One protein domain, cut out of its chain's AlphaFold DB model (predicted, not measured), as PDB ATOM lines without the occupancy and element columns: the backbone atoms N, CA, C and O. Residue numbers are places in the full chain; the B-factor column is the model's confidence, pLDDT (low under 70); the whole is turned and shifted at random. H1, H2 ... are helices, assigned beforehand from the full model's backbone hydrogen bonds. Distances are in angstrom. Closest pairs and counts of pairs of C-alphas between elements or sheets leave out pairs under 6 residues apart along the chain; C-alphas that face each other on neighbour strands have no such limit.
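AT A GLANCE: This is residues 2 to 83 of the 204 residues of the protein "Abi family protein" of Listeria newyorkensis (UniProt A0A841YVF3). Short helix H5 forms the middle of an elongated, sparsely joined cluster, with H1 towards one end, H3 and H4 towards the other, and H2 and the longest helix, H6, along its sides. The 82 printed residues hold six named helices, H1 to H6, all helix by class; the whole is compact, radius of gyration of the C-alphas 12.4 A, spanning 38 by 24 by 22 A.

IN THESE COORDINATES: H1, residues 2 to 12, begins at C-alpha 2 (53.931, -27.363, -15.890) and measures 15.2 A. H2 is residues 21 to 28, H3 32 to 38, H4 46 to 51 and H5 57 to 63. H6, residues 66 to 79, measures 19.9 A, ending at C-alpha 79 (48.674, -38.819, -32.069).

HOW THE PARTS SIT: H5, the hub, only just touches H1, H2 and H3, each with 3 pairs of C-alphas within 8 A; the closest are Ile 8 and Trp 58, 6.9 A, Ile 23 and Ile 57, 6.0 A, and Leu 37 and Leu 63, 5.9 A. H1 and H5 run opposite ways at a shallow tilt of 31 degrees; H3 and H5 are about perpendicular, 76 degrees. H6, with residues 72 to 76 alone, only just touches H2, with 3 such pairs, closest C-alphas Phe 26 and Tyr 75, 7.1 A. H4 touches no helix. In each helix every O i to N i+4 pair is within hydrogen-bond range.

THE WHOLE: The farthest C-alphas, Ser 44 and Asn 83, are 38.6 A apart. The printed part has no cut, no link is long, and no printed residue is under pLDDT 70.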
ATOM      1  N   LEU A   2      52.799 -27.375 -14.942       86.50
ATOM      2  CA  LEU A   2      53.931 -27.363 -15.890       86.50
ATOM      3  C   LEU A   2      53.748 -28.258 -17.125       86.50
ATOM      4  O   LEU A   2      54.021 -27.820 -18.234       86.50
ATOM      5  N   LEU A   3      53.212 -29.476 -16.975       92.69
ATOM      6  CA  LEU A   3      52.951 -30.340 -18.135       92.69
ATOM      7  C   LEU A   3      51.917 -29.739 -19.105       92.69
ATOM      8  O   LEU A   3      52.087 -29.853 -20.313       92.69
ATOM      9  N   LYS A   4      50.878 -29.062 -18.586       94.19
ATOM     10  CA  LYS A   4      49.896 -28.335 -19.411       94.19
ATOM     11  C   LYS A   4      50.606 -27.276 -20.255       94.19
ATOM     12  O   LYS A   4      50.448 -27.263 -21.466       94.19
ATOM     13  N   GLN A   5      51.452 -26.464 -19.621       93.44
ATOM     14  CA  GLN A   5      52.249 -25.450 -20.310       93.44
ATOM     15  C   GLN A   5      53.171 -26.068 -21.367       93.44
ATOM     16  O   GLN A   5      53.202 -25.583 -22.488       93.44
ATOM     17  N   LYS A   6      53.871 -27.169 -21.053       94.62
ATOM     18  CA  LYS A   6      54.742 -27.863 -22.016       94.62
ATOM     19  C   LYS A   6      53.980 -28.362 -23.241       94.62
ATOM     20  O   LYS A   6      54.489 -28.231 -24.348       94.62
ATOM     21  N   ILE A   7      52.777 -28.905 -23.055       95.69
ATOM     22  CA  ILE A   7      51.933 -29.335 -24.173       95.69
ATOM     23  C   ILE A   7      51.449 -28.127 -24.980       95.69
ATOM     24  O   ILE A   7      51.576 -28.153 -26.197       95.69
ATOM     25  N   ILE A   8      50.965 -27.064 -24.327       95.19
ATOM     26  CA  ILE A   8      50.542 -25.834 -25.018       95.19
ATOM     27  C   ILE A   8      51.699 -25.277 -25.851       95.19
ATOM     28  O   ILE A   8      51.529 -25.074 -27.042       95.19
ATOM     29  N   THR A   9      52.892 -25.121 -25.270       95.00
ATOM     30  CA  THR A   9      54.081 -24.659 -26.000       95.00
ATOM     31  C   THR A   9      54.424 -25.572 -27.175       95.00
ATOM     32  O   THR A   9      54.794 -25.081 -28.234       95.00
ATOM     33  N   ASN A  10      54.302 -26.893 -27.015       95.50
ATOM     34  CA  ASN A  10      54.579 -27.827 -28.103       95.50
ATOM     35  C   ASN A  10      53.565 -27.703 -29.243       95.50
ATOM     36  O   ASN A  10      53.965 -27.745 -30.394       95.50
ATOM     37  N   VAL A  11      52.282 -27.523 -28.919       94.69
ATOM     38  CA  VAL A  11      51.217 -27.277 -29.903       94.69
ATOM     39  C   VAL A  11      51.424 -25.939 -30.607       94.69
ATOM     40  O   VAL A  11      51.399 -25.897 -31.824       94.69
ATOM     41  N   THR A  12      51.713 -24.864 -29.869       93.56
ATOM     42  CA  THR A  12      51.978 -23.534 -30.447       93.56
ATOM     43  C   THR A  12      53.181 -23.526 -31.393       93.56
ATOM     44  O   THR A  12      53.201 -22.762 -32.349       93.56
ATOM     45  N   ASN A  13      54.183 -24.368 -31.129       93.75
ATOM     46  CA  ASN A  13      55.383 -24.468 -31.958       93.75
ATOM     47  C   ASN A  13      55.269 -25.520 -33.076       93.75
ATOM     48  O   ASN A  13      56.224 -25.677 -33.837       93.75
ATOM     49  N   ASP A  14      54.162 -26.266 -33.171       93.00
ATOM     50  CA  ASP A  14      53.932 -27.198 -34.276       93.00
ATOM     51  C   ASP A  14      53.235 -26.449 -35.422       93.00
ATOM     52  O   ASP A  14      52.068 -26.096 -35.284       93.00
ATOM     53  N   PRO A  15      53.892 -26.227 -36.575       90.69
ATOM     54  CA  PRO A  15      53.287 -25.492 -37.689       90.69
ATOM     55  C   PRO A  15      52.086 -26.213 -38.322       90.69
ATOM     56  O   PRO A  15      51.430 -25.650 -39.195       90.69
ATOM     57  N   ARG A  16      51.817 -27.465 -37.935       89.38
ATOM     58  CA  ARG A  16      50.690 -28.272 -38.427       89.38
ATOM     59  C   ARG A  16      49.474 -28.221 -37.506       89.38
ATOM     60  O   ARG A  16      48.454 -28.809 -37.843       89.38
ATOM     61  N   GLU A  17      49.597 -27.590 -36.344       91.56
ATOM     62  CA  GLU A  17      48.526 -27.472 -35.362       91.56
ATOM     63  C   GLU A  17      48.103 -26.008 -35.223       91.56
ATOM     64  O   GLU A  17      48.926 -25.099 -35.165       91.56
ATOM     65  N   ASP A  18      46.798 -25.782 -35.122       92.56
ATOM     66  CA  ASP A  18      46.184 -24.465 -34.898       92.56
ATOM     67  C   ASP A  18      45.805 -24.238 -33.419       92.56
ATOM     68  O   ASP A  18      45.378 -23.151 -33.029       92.56
ATOM     69  N   GLY A  19      45.958 -25.262 -32.572       92.25
ATOM     70  CA  GLY A  19      45.553 -25.246 -31.165       92.25
ATOM     71  C   GLY A  19      44.078 -25.567 -30.900       92.25
ATOM     72  O   GLY A  19      43.690 -25.626 -29.731       92.25
ATOM     73  N   TYR A  20      43.284 -25.824 -31.940       94.69
ATOM     74  CA  TYR A  20      41.870 -26.211 -31.887       94.69
ATOM     75  C   TYR A  20      41.683 -27.651 -32.374       94.69
ATOM     76  O   TYR A  20      41.083 -28.470 -31.676       94.69
ATOM     77  N   SER A  21      42.304 -27.993 -33.502       93.12
ATOM     78  CA  SER A  21      42.242 -29.290 -34.175       93.12
ATOM     79  C   SER A  21      42.552 -30.456 -33.232       93.12
ATOM     80  O   SER A  21      41.793 -31.422 -33.162       93.12
ATOM     81  N   VAL A  22      43.603 -30.351 -32.410       92.69
ATOM     82  CA  VAL A  22      43.934 -31.367 -31.392       92.69
ATOM     83  C   VAL A  22      42.818 -31.601 -30.361       92.69
ATOM     84  O   VAL A  22      42.631 -32.728 -29.894       92.69
ATOM     85  N   ILE A  23      42.070 -30.559 -29.984       94.25
ATOM     86  CA  ILE A  23      40.946 -30.659 -29.043       94.25
ATOM     87  C   ILE A  23      39.720 -31.244 -29.730       94.25
ATOM     88  O   ILE A  23      39.082 -32.144 -29.177       94.25
ATOM     89  N   ASP A  24      39.411 -30.783 -30.937       92.06
ATOM     90  CA  ASP A  24      38.262 -31.281 -31.681       92.06
ATOM     91  C   ASP A  24      38.435 -32.759 -32.023       92.06
ATOM     92  O   ASP A  24      37.530 -33.559 -31.777       92.06
ATOM     93  N   LEU A  25      39.627 -33.184 -32.451       91.38
ATOM     94  CA  LEU A  25      39.937 -34.596 -32.685       91.38
ATOM     95  C   LEU A  25      39.874 -35.436 -31.398       91.38
ATOM     96  O   LEU A  25      39.413 -36.583 -31.432       91.38
ATOM     97  N   PHE A  26      40.287 -34.883 -30.251       92.38
ATOM     98  CA  PHE A  26      40.150 -35.551 -28.952       92.38
ATOM     99  C   PHE A  26      38.677 -35.788 -28.585       92.38
ATOM    100  O   PHE A  26      38.320 -36.876 -28.118       92.38
ATOM    101  N   PHE A  27      37.805 -34.804 -28.825       90.44
ATOM    102  CA  PHE A  27      36.378 -34.914 -28.522       90.44
ATOM    103  C   PHE A  27      35.556 -35.615 -29.603       90.44
ATOM    104  O   PHE A  27      34.524 -36.188 -29.269       90.44
ATOM    105  N   THR A  28      36.026 -35.698 -30.849       86.25
ATOM    106  CA  THR A  28      35.318 -36.386 -31.947       86.25
ATOM    107  C   THR A  28      35.049 -37.853 -31.599       86.25
ATOM    108  O   THR A  28      33.972 -38.381 -31.858       86.25
ATOM    109  N   LYS A  29      36.001 -38.514 -30.928       73.44
ATOM    110  CA  LYS A  29      35.841 -39.907 -30.479       73.44
ATOM    111  C   LYS A  29      34.979 -40.052 -29.222       73.44
ATOM    112  O   LYS A  29      34.574 -41.165 -28.903       73.44
ATOM    113  N   THR A  30      34.714 -38.966 -28.492       74.69
ATOM    114  CA  THR A  30      33.849 -38.966 -27.301       74.69
ATOM    115  C   THR A  30      33.097 -37.637 -27.125       74.69
ATOM    116  O   THR A  30      33.449 -36.869 -26.224       74.69
ATOM    117  N   PRO A  31      32.059 -37.368 -27.944       71.12
ATOM    118  CA  PRO A  31      31.383 -36.066 -27.981       71.12
ATOM    119  C   PRO A  31      30.762 -35.660 -26.641       71.12
ATOM    120  O   PRO A  31      30.912 -34.520 -26.214       71.12
ATOM    121  N   SER A  32      30.193 -36.621 -25.906       76.06
ATOM    122  CA  SER A  32      29.615 -36.400 -24.571       76.06
ATOM    123  C   SER A  32      30.609 -35.842 -23.549       76.06
ATOM    124  O   SER A  32      30.214 -35.252 -22.548       76.06
ATOM    125  N   LYS A  33      31.922 -35.989 -23.776       80.38
ATOM    126  CA  LYS A  33      32.930 -35.407 -22.885       80.38
ATOM    127  C   LYS A  33      33.121 -33.907 -23.085       80.38
ATOM    128  O   LYS A  33      33.644 -33.272 -22.173       80.38
ATOM    129  N   LYS A  34      32.716 -33.343 -24.227       84.00
ATOM    130  CA  LYS A  34      32.742 -31.892 -24.446       84.00
ATOM    131  C   LYS A  34      31.664 -31.206 -23.606       84.00
ATOM    132  O   LYS A  34      31.945 -30.192 -22.980       84.00
ATOM    133  N   ASP A  35      30.494 -31.827 -23.473       86.31
ATOM    134  CA  ASP A  35      29.469 -31.373 -22.525       86.31
ATOM    135  C   ASP A  35      29.986 -31.426 -21.083       86.31
ATOM    136  O   ASP A  35      29.890 -30.441 -20.357       86.31
ATOM    137  N   ILE A  36      30.635 -32.532 -20.697       88.12
ATOM    138  CA  ILE A  36      31.249 -32.690 -19.365       88.12
ATOM    139  C   ILE A  36      32.336 -31.629 -19.111       88.12
ATOM    140  O   ILE A  36      32.496 -31.161 -17.985       88.12
ATOM    141  N   LEU A  37      33.092 -31.220 -20.136       92.38
ATOM    142  CA  LEU A  37      34.095 -30.156 -20.016       92.38
ATOM    143  C   LEU A  37      33.468 -28.824 -19.586       92.38
ATOM    144  O   LEU A  37      34.057 -28.106 -18.781       92.38
ATOM    145  N   PHE A  38      32.279 -28.507 -20.098       93.44
ATOM    146  CA  PHE A  38      31.572 -27.258 -19.818       93.44
ATOM    147  C   PHE A  38      30.446 -27.405 -18.786       93.44
ATOM    148  O   PHE A  38      29.745 -26.431 -18.528       93.44
ATOM    149  N   GLU A  39      30.281 -28.570 -18.157       90.88
ATOM    150  CA  GLU A  39      29.172 -28.870 -17.237       90.88
ATOM    151  C   GLU A  39      29.066 -27.862 -16.082       90.88
ATOM    152  O   GLU A  39      27.973 -27.458 -15.687       90.88
ATOM    153  N   HIS A  40      30.210 -27.400 -15.577       89.44
ATOM    154  CA  HIS A  40      30.281 -26.416 -14.493       89.44
ATOM    155  C   HIS A  40      30.376 -24.963 -14.981       89.44
ATOM    156  O   HIS A  40      30.548 -24.048 -14.175       89.44
ATOM    157  N   VAL A  41      30.278 -24.725 -16.290       91.44
ATOM    158  CA  VAL A  41      30.324 -23.390 -16.891       91.44
ATOM    159  C   VAL A  41      28.906 -22.958 -17.242       91.44
ATOM    160  O   VAL A  41      28.221 -23.591 -18.041       91.44
ATOM    161  N   SER A  42      28.462 -21.830 -16.683       91.38
ATOM    162  CA  SER A  42      27.148 -21.281 -17.024       91.38
ATOM    163  C   SER A  42      27.037 -21.006 -18.527       91.38
ATOM    164  O   SER A  42      27.875 -20.297 -19.092       91.38
ATOM    165  N   LYS A  43      25.954 -21.477 -19.157       90.69
ATOM    166  CA  LYS A  43      25.657 -21.225 -20.579       90.69
ATOM    167  C   LYS A  43      25.505 -19.737 -20.908       90.69
ATOM    168  O   LYS A  43      25.743 -19.323 -22.039       90.69
ATOM    169  N   SER A  44      25.132 -18.911 -19.927       92.31
ATOM    170  CA  SER A  44      25.041 -17.459 -20.107       92.31
ATOM    171  C   SER A  44      26.399 -16.753 -20.029       92.31
ATOM    172  O   SER A  44      26.501 -15.599 -20.456       92.31
ATOM    173  N   SER A  45      27.437 -17.430 -19.521       94.56
ATOM    174  CA  SER A  45      28.771 -16.858 -19.346       94.56
ATOM    175  C   SER A  45      29.451 -16.558 -20.681       94.56
ATOM    176  O   SER A  45      29.257 -17.249 -21.683       94.56
ATOM    177  N   LYS A  46      30.322 -15.544 -20.671       93.25
ATOM    178  CA  LYS A  46      31.167 -15.201 -21.822       93.25
ATOM    179  C   LYS A  46      32.081 -16.365 -22.222       93.25
ATOM    180  O   LYS A  46      32.309 -16.571 -23.405       93.25
ATOM    181  N   LEU A  47      32.548 -17.152 -21.249       92.69
ATOM    182  CA  LEU A  47      33.390 -18.324 -21.492       92.69
ATOM    183  C   LEU A  47      32.661 -19.380 -22.333       92.69
ATOM    184  O   LEU A  47      33.205 -19.841 -23.330       92.69
ATOM    185  N   TYR A  48      31.425 -19.726 -21.965       93.56
ATOM    186  CA  TYR A  48      30.636 -20.694 -22.729       93.56
ATOM    187  C   TYR A  48      30.321 -20.163 -24.129       93.56
ATOM    188  O   TYR A  48      30.614 -20.822 -25.120       93.56
ATOM    189  N   LYS A  49      29.786 -18.939 -24.217       93.38
ATOM    190  CA  LYS A  49      29.389 -18.330 -25.495       93.38
ATOM    191  C   LYS A  49      30.544 -18.224 -26.492       93.38
ATOM    192  O   LYS A  49      30.324 -18.424 -27.678       93.38
ATOM    193  N   ASN A  50      31.751 -17.930 -26.010       94.06
ATOM    194  CA  ASN A  50      32.904 -17.702 -26.875       94.06
ATOM    195  C   ASN A  50      33.664 -18.983 -27.243       94.06
ATOM    196  O   ASN A  50      34.310 -18.994 -28.282       94.06
ATOM    197  N   TYR A  51      33.638 -20.022 -26.401       94.69
ATOM    198  CA  TYR A  51      34.569 -21.154 -26.535       94.69
ATOM    199  C   TYR A  51      33.914 -22.535 -26.529       94.69
ATOM    200  O   TYR A  51      34.616 -23.536 -26.661       94.69
ATOM    201  N   TYR A  52      32.593 -22.631 -26.361       92.31
ATOM    202  CA  TYR A  52      31.910 -23.923 -26.415       92.31
ATOM    203  C   TYR A  52      31.961 -24.532 -27.822       92.31
ATOM    204  O   TYR A  52      32.286 -25.707 -27.966       92.31
ATOM    205  N   THR A  53      31.682 -23.748 -28.867       89.88
ATOM    206  CA  THR A  53      31.704 -24.241 -30.253       89.88
ATOM    207  C   THR A  53      33.129 -24.573 -30.688       89.88
ATOM    208  O   THR A  53      33.413 -25.730 -30.991       89.88
ATOM    209  N   GLU A  54      34.036 -23.599 -30.604       91.94
ATOM    210  CA  GLU A  54      35.454 -23.739 -30.946       91.94
ATOM    211  C   GLU A  54      36.291 -23.627 -29.671       91.94
ATOM    212  O   GLU A  54      36.499 -22.540 -29.127       91.94
ATOM    213  N   THR A  55      36.735 -24.770 -29.144       94.81
ATOM    214  CA  THR A  55      37.435 -24.816 -27.857       94.81
ATOM    215  C   THR A  55      38.946 -24.898 -28.078       94.81
ATOM    216  O   THR A  55      39.449 -25.984 -28.369       94.81
ATOM    217  N   PRO A  56      39.710 -23.809 -27.883       95.56
ATOM    218  CA  PRO A  56      41.160 -23.885 -27.979       95.56
ATOM    219  C   PRO A  56      41.742 -24.694 -26.815       95.56
ATOM    220  O   PRO A  56      41.187 -24.738 -25.710       95.56
ATOM    221  N   ILE A  57      42.920 -25.279 -27.032       96.00
ATOM    222  CA  ILE A  57      43.606 -26.144 -26.063       96.00
ATOM    223  C   ILE A  57      43.793 -25.504 -24.689       96.00
ATOM    224  O   ILE A  57      43.647 -26.185 -23.675       96.00
ATOM    225  N   TRP A  58      44.069 -24.201 -24.622       95.94
ATOM    226  CA  TRP A  58      44.258 -23.519 -23.345       95.94
ATOM    227  C   TRP A  58      42.949 -23.437 -22.540       95.94
ATOM    228  O   TRP A  58      42.972 -23.729 -21.346       95.94
ATOM    229  N   VAL A  59      41.801 -23.162 -23.180       95.81
ATOM    230  CA  VAL A  59      40.479 -23.182 -22.515       95.81
ATOM    231  C   VAL A  59      40.147 -24.594 -22.062       95.81
ATOM    232  O   VAL A  59      39.759 -24.805 -20.913       95.81
ATOM    233  N   ALA A  60      40.344 -25.575 -22.947       95.44
ATOM    234  CA  ALA A  60      40.102 -26.971 -22.618       95.44
ATOM    235  C   ALA A  60      40.933 -27.390 -21.399       95.44
ATOM    236  O   ALA A  60      40.427 -28.026 -20.478       95.44
ATOM    237  N   PHE A  61      42.199 -26.987 -21.340       95.62
ATOM    238  CA  PHE A  61      43.064 -27.294 -20.212       95.62
ATOM    239  C   PHE A  61      42.619 -26.629 -18.918       95.62
ATOM    240  O   PHE A  61      42.728 -27.282 -17.882       95.62
ATOM    241  N   GLU A  62      42.120 -25.397 -18.933       94.25
ATOM    242  CA  GLU A  62      41.587 -24.762 -17.721       94.25
ATOM    243  C   GLU A  62      40.358 -25.501 -17.179       94.25
ATOM    244  O   GLU A  62      40.257 -25.745 -15.976       94.25
ATOM    245  N   LEU A  63      39.476 -25.958 -18.068       94.19
ATOM    246  CA  LEU A  63      38.241 -26.649 -17.692       94.19
ATOM    247  C   LEU A  63      38.437 -28.142 -17.369       94.19
ATOM    248  O   LEU A  63      37.650 -28.746 -16.640       94.19
ATOM    249  N   MET A  64      39.502 -28.770 -17.875       93.50
ATOM    250  CA  MET A  64      39.762 -30.190 -17.650       93.50
ATOM    251  C   MET A  64      40.029 -30.523 -16.179       93.50
ATOM    252  O   MET A  64      41.052 -30.147 -15.591       93.50
ATOM    253  N   ASN A  65      39.190 -31.404 -15.628       91.31
ATOM    254  CA  ASN A  65      39.533 -32.142 -14.418       91.31
ATOM    255  C   ASN A  65      40.731 -33.088 -14.656       91.31
ATOM    256  O   ASN A  65      41.130 -33.382 -15.786       91.31
ATOM    257  N   TYR A  66      41.313 -33.608 -13.572       90.75
ATOM    258  CA  TYR A  66      42.525 -34.433 -13.658       90.75
ATOM    259  C   TYR A  66      42.351 -35.711 -14.486       90.75
ATOM    260  O   TYR A  66      43.270 -36.133 -15.188       90.75
ATOM    261  N   GLY A  67      41.183 -36.349 -14.379       90.88
ATOM    262  CA  GLY A  67      40.897 -37.593 -15.086       90.88
ATOM    263  C   GLY A  67      40.821 -37.375 -16.593       90.88
ATOM    264  O   GLY A  67      41.414 -38.134 -17.354       90.88
ATOM    265  N   MET A  68      40.149 -36.304 -17.019       92.69
ATOM    266  CA  MET A  68      40.089 -35.921 -18.424       92.69
ATOM    267  C   MET A  68      41.459 -35.488 -18.946       92.69
ATOM    268  O   MET A  68      41.860 -35.947 -20.010       92.69
ATOM    269  N   PHE A  69      42.221 -34.722 -18.159       94.38
ATOM    270  CA  PHE A  69      43.585 -34.340 -18.522       94.38
ATOM    271  C   PHE A  69      44.514 -35.554 -18.692       94.38
ATOM    272  O   PHE A  69      45.292 -35.602 -19.634       94.38
ATOM    273  N   THR A  70      44.405 -36.569 -17.827       93.62
ATOM    274  CA  THR A  70      45.179 -37.819 -17.958       93.62
ATOM    275  C   THR A  70      44.897 -38.511 -19.293       93.62
ATOM    276  O   THR A  70      45.828 -38.844 -20.020       93.62
ATOM    277  N   ARG A  71      43.616 -38.650 -19.653       93.25
ATOM    278  CA  ARG A  71      43.199 -39.233 -20.940       93.25
ATOM    279  C   ARG A  71      43.659 -38.391 -22.126       93.25
ATOM    280  O   ARG A  71      44.028 -38.941 -23.158       93.25
ATOM    281  N   PHE A  72      43.634 -37.067 -21.982       95.00
ATOM    282  CA  PHE A  72      44.154 -36.166 -23.002       95.00
ATOM    283  C   PHE A  72      45.656 -36.378 -23.214       95.00
ATOM    284  O   PHE A  72      46.088 -36.450 -24.353       95.00
ATOM    285  N   VAL A  73      46.455 -36.532 -22.154       95.25
ATOM    286  CA  VAL A  73      47.902 -36.799 -22.274       95.25
ATOM    287  C   VAL A  73      48.179 -38.111 -23.013       95.25
ATOM    288  O   VAL A  73      49.058 -38.144 -23.873       95.25
ATOM    289  N   GLU A  74      47.417 -39.168 -22.720       94.00
ATOM    290  CA  GLU A  74      47.518 -40.456 -23.425       94.00
ATOM    291  C   GLU A  74      47.170 -40.305 -24.915       94.00
ATOM    292  O   GLU A  74      47.916 -40.747 -25.791       94.00
ATOM    293  N   TYR A  75      46.067 -39.610 -25.211       94.12
ATOM    294  CA  TYR A  75      45.672 -39.278 -26.576       94.12
ATOM    295  C   TYR A  75      46.745 -38.450 -27.299       94.12
ATOM    296  O   TYR A  75      47.135 -38.780 -28.419       94.12
ATOM    297  N   TYR A  76      47.253 -37.402 -26.659       94.56
ATOM    298  CA  TYR A  76      48.236 -36.490 -27.227       94.56
ATOM    299  C   TYR A  76      49.524 -37.228 -27.601       94.56
ATOM    300  O   TYR A  76      49.999 -37.116 -28.727       94.56
ATOM    301  N   TYR A  77      50.047 -38.066 -26.699       95.00
ATOM    302  CA  TYR A  77      51.236 -38.877 -26.966       95.00
ATOM    303  C   TYR A  77      51.035 -39.877 -28.118       95.00
ATOM    304  O   TYR A  77      51.955 -40.125 -28.905       95.00
ATOM    305  N   ALA A  78      49.836 -40.455 -28.242       93.69
ATOM    306  CA  ALA A  78      49.527 -41.382 -29.325       93.69
ATOM    307  C   ALA A  78      49.522 -40.690 -30.700       93.69
ATOM    308  O   ALA A  78      50.060 -41.256 -31.654       93.69
ATOM    309  N   ASN A  79      48.975 -39.474 -30.791       90.75
ATOM    310  CA  ASN A  79      48.674 -38.819 -32.069       90.75
ATOM    311  C   ASN A  79      49.708 -37.766 -32.502       90.75
ATOM    312  O   ASN A  79      49.873 -37.547 -33.698       90.75
ATOM    313  N   VAL A  80      50.461 -37.165 -31.575       86.38
ATOM    314  CA  VAL A  80      51.452 -36.127 -31.902       86.38
ATOM    315  C   VAL A  80      52.856 -36.718 -32.014       86.38
ATOM    316  O   VAL A  80      53.321 -37.458 -31.145       86.38
ATOM    317  N   GLN A  81      53.545 -36.389 -33.110       85.25
ATOM    318  CA  GLN A  81      54.924 -36.833 -33.359       85.25
ATOM    319  C   GLN A  81      55.967 -35.815 -32.887       85.25
ATOM    320  O   GLN A  81      57.069 -36.203 -32.492       85.25
ATOM    321  N   LEU A  82      55.631 -34.519 -32.888       90.06
ATOM    322  CA  LEU A  82      56.551 -33.471 -32.454       90.06
ATOM    323  C   LEU A  82      56.904 -33.652 -30.973       90.06
ATOM    324  O   LEU A  82      56.019 -33.705 -30.118       90.06
ATOM    325  N   ASN A  83      58.202 -33.742 -30.672       90.06
ATOM    326  CA  ASN A  83      58.730 -33.952 -29.319       90.06
ATOM    327  C   ASN A  83      58.112 -35.156 -28.581       90.06
ATOM    328  O   ASN A  83      58.046 -35.174 -27.352       90.06
TER     329      ASN A  83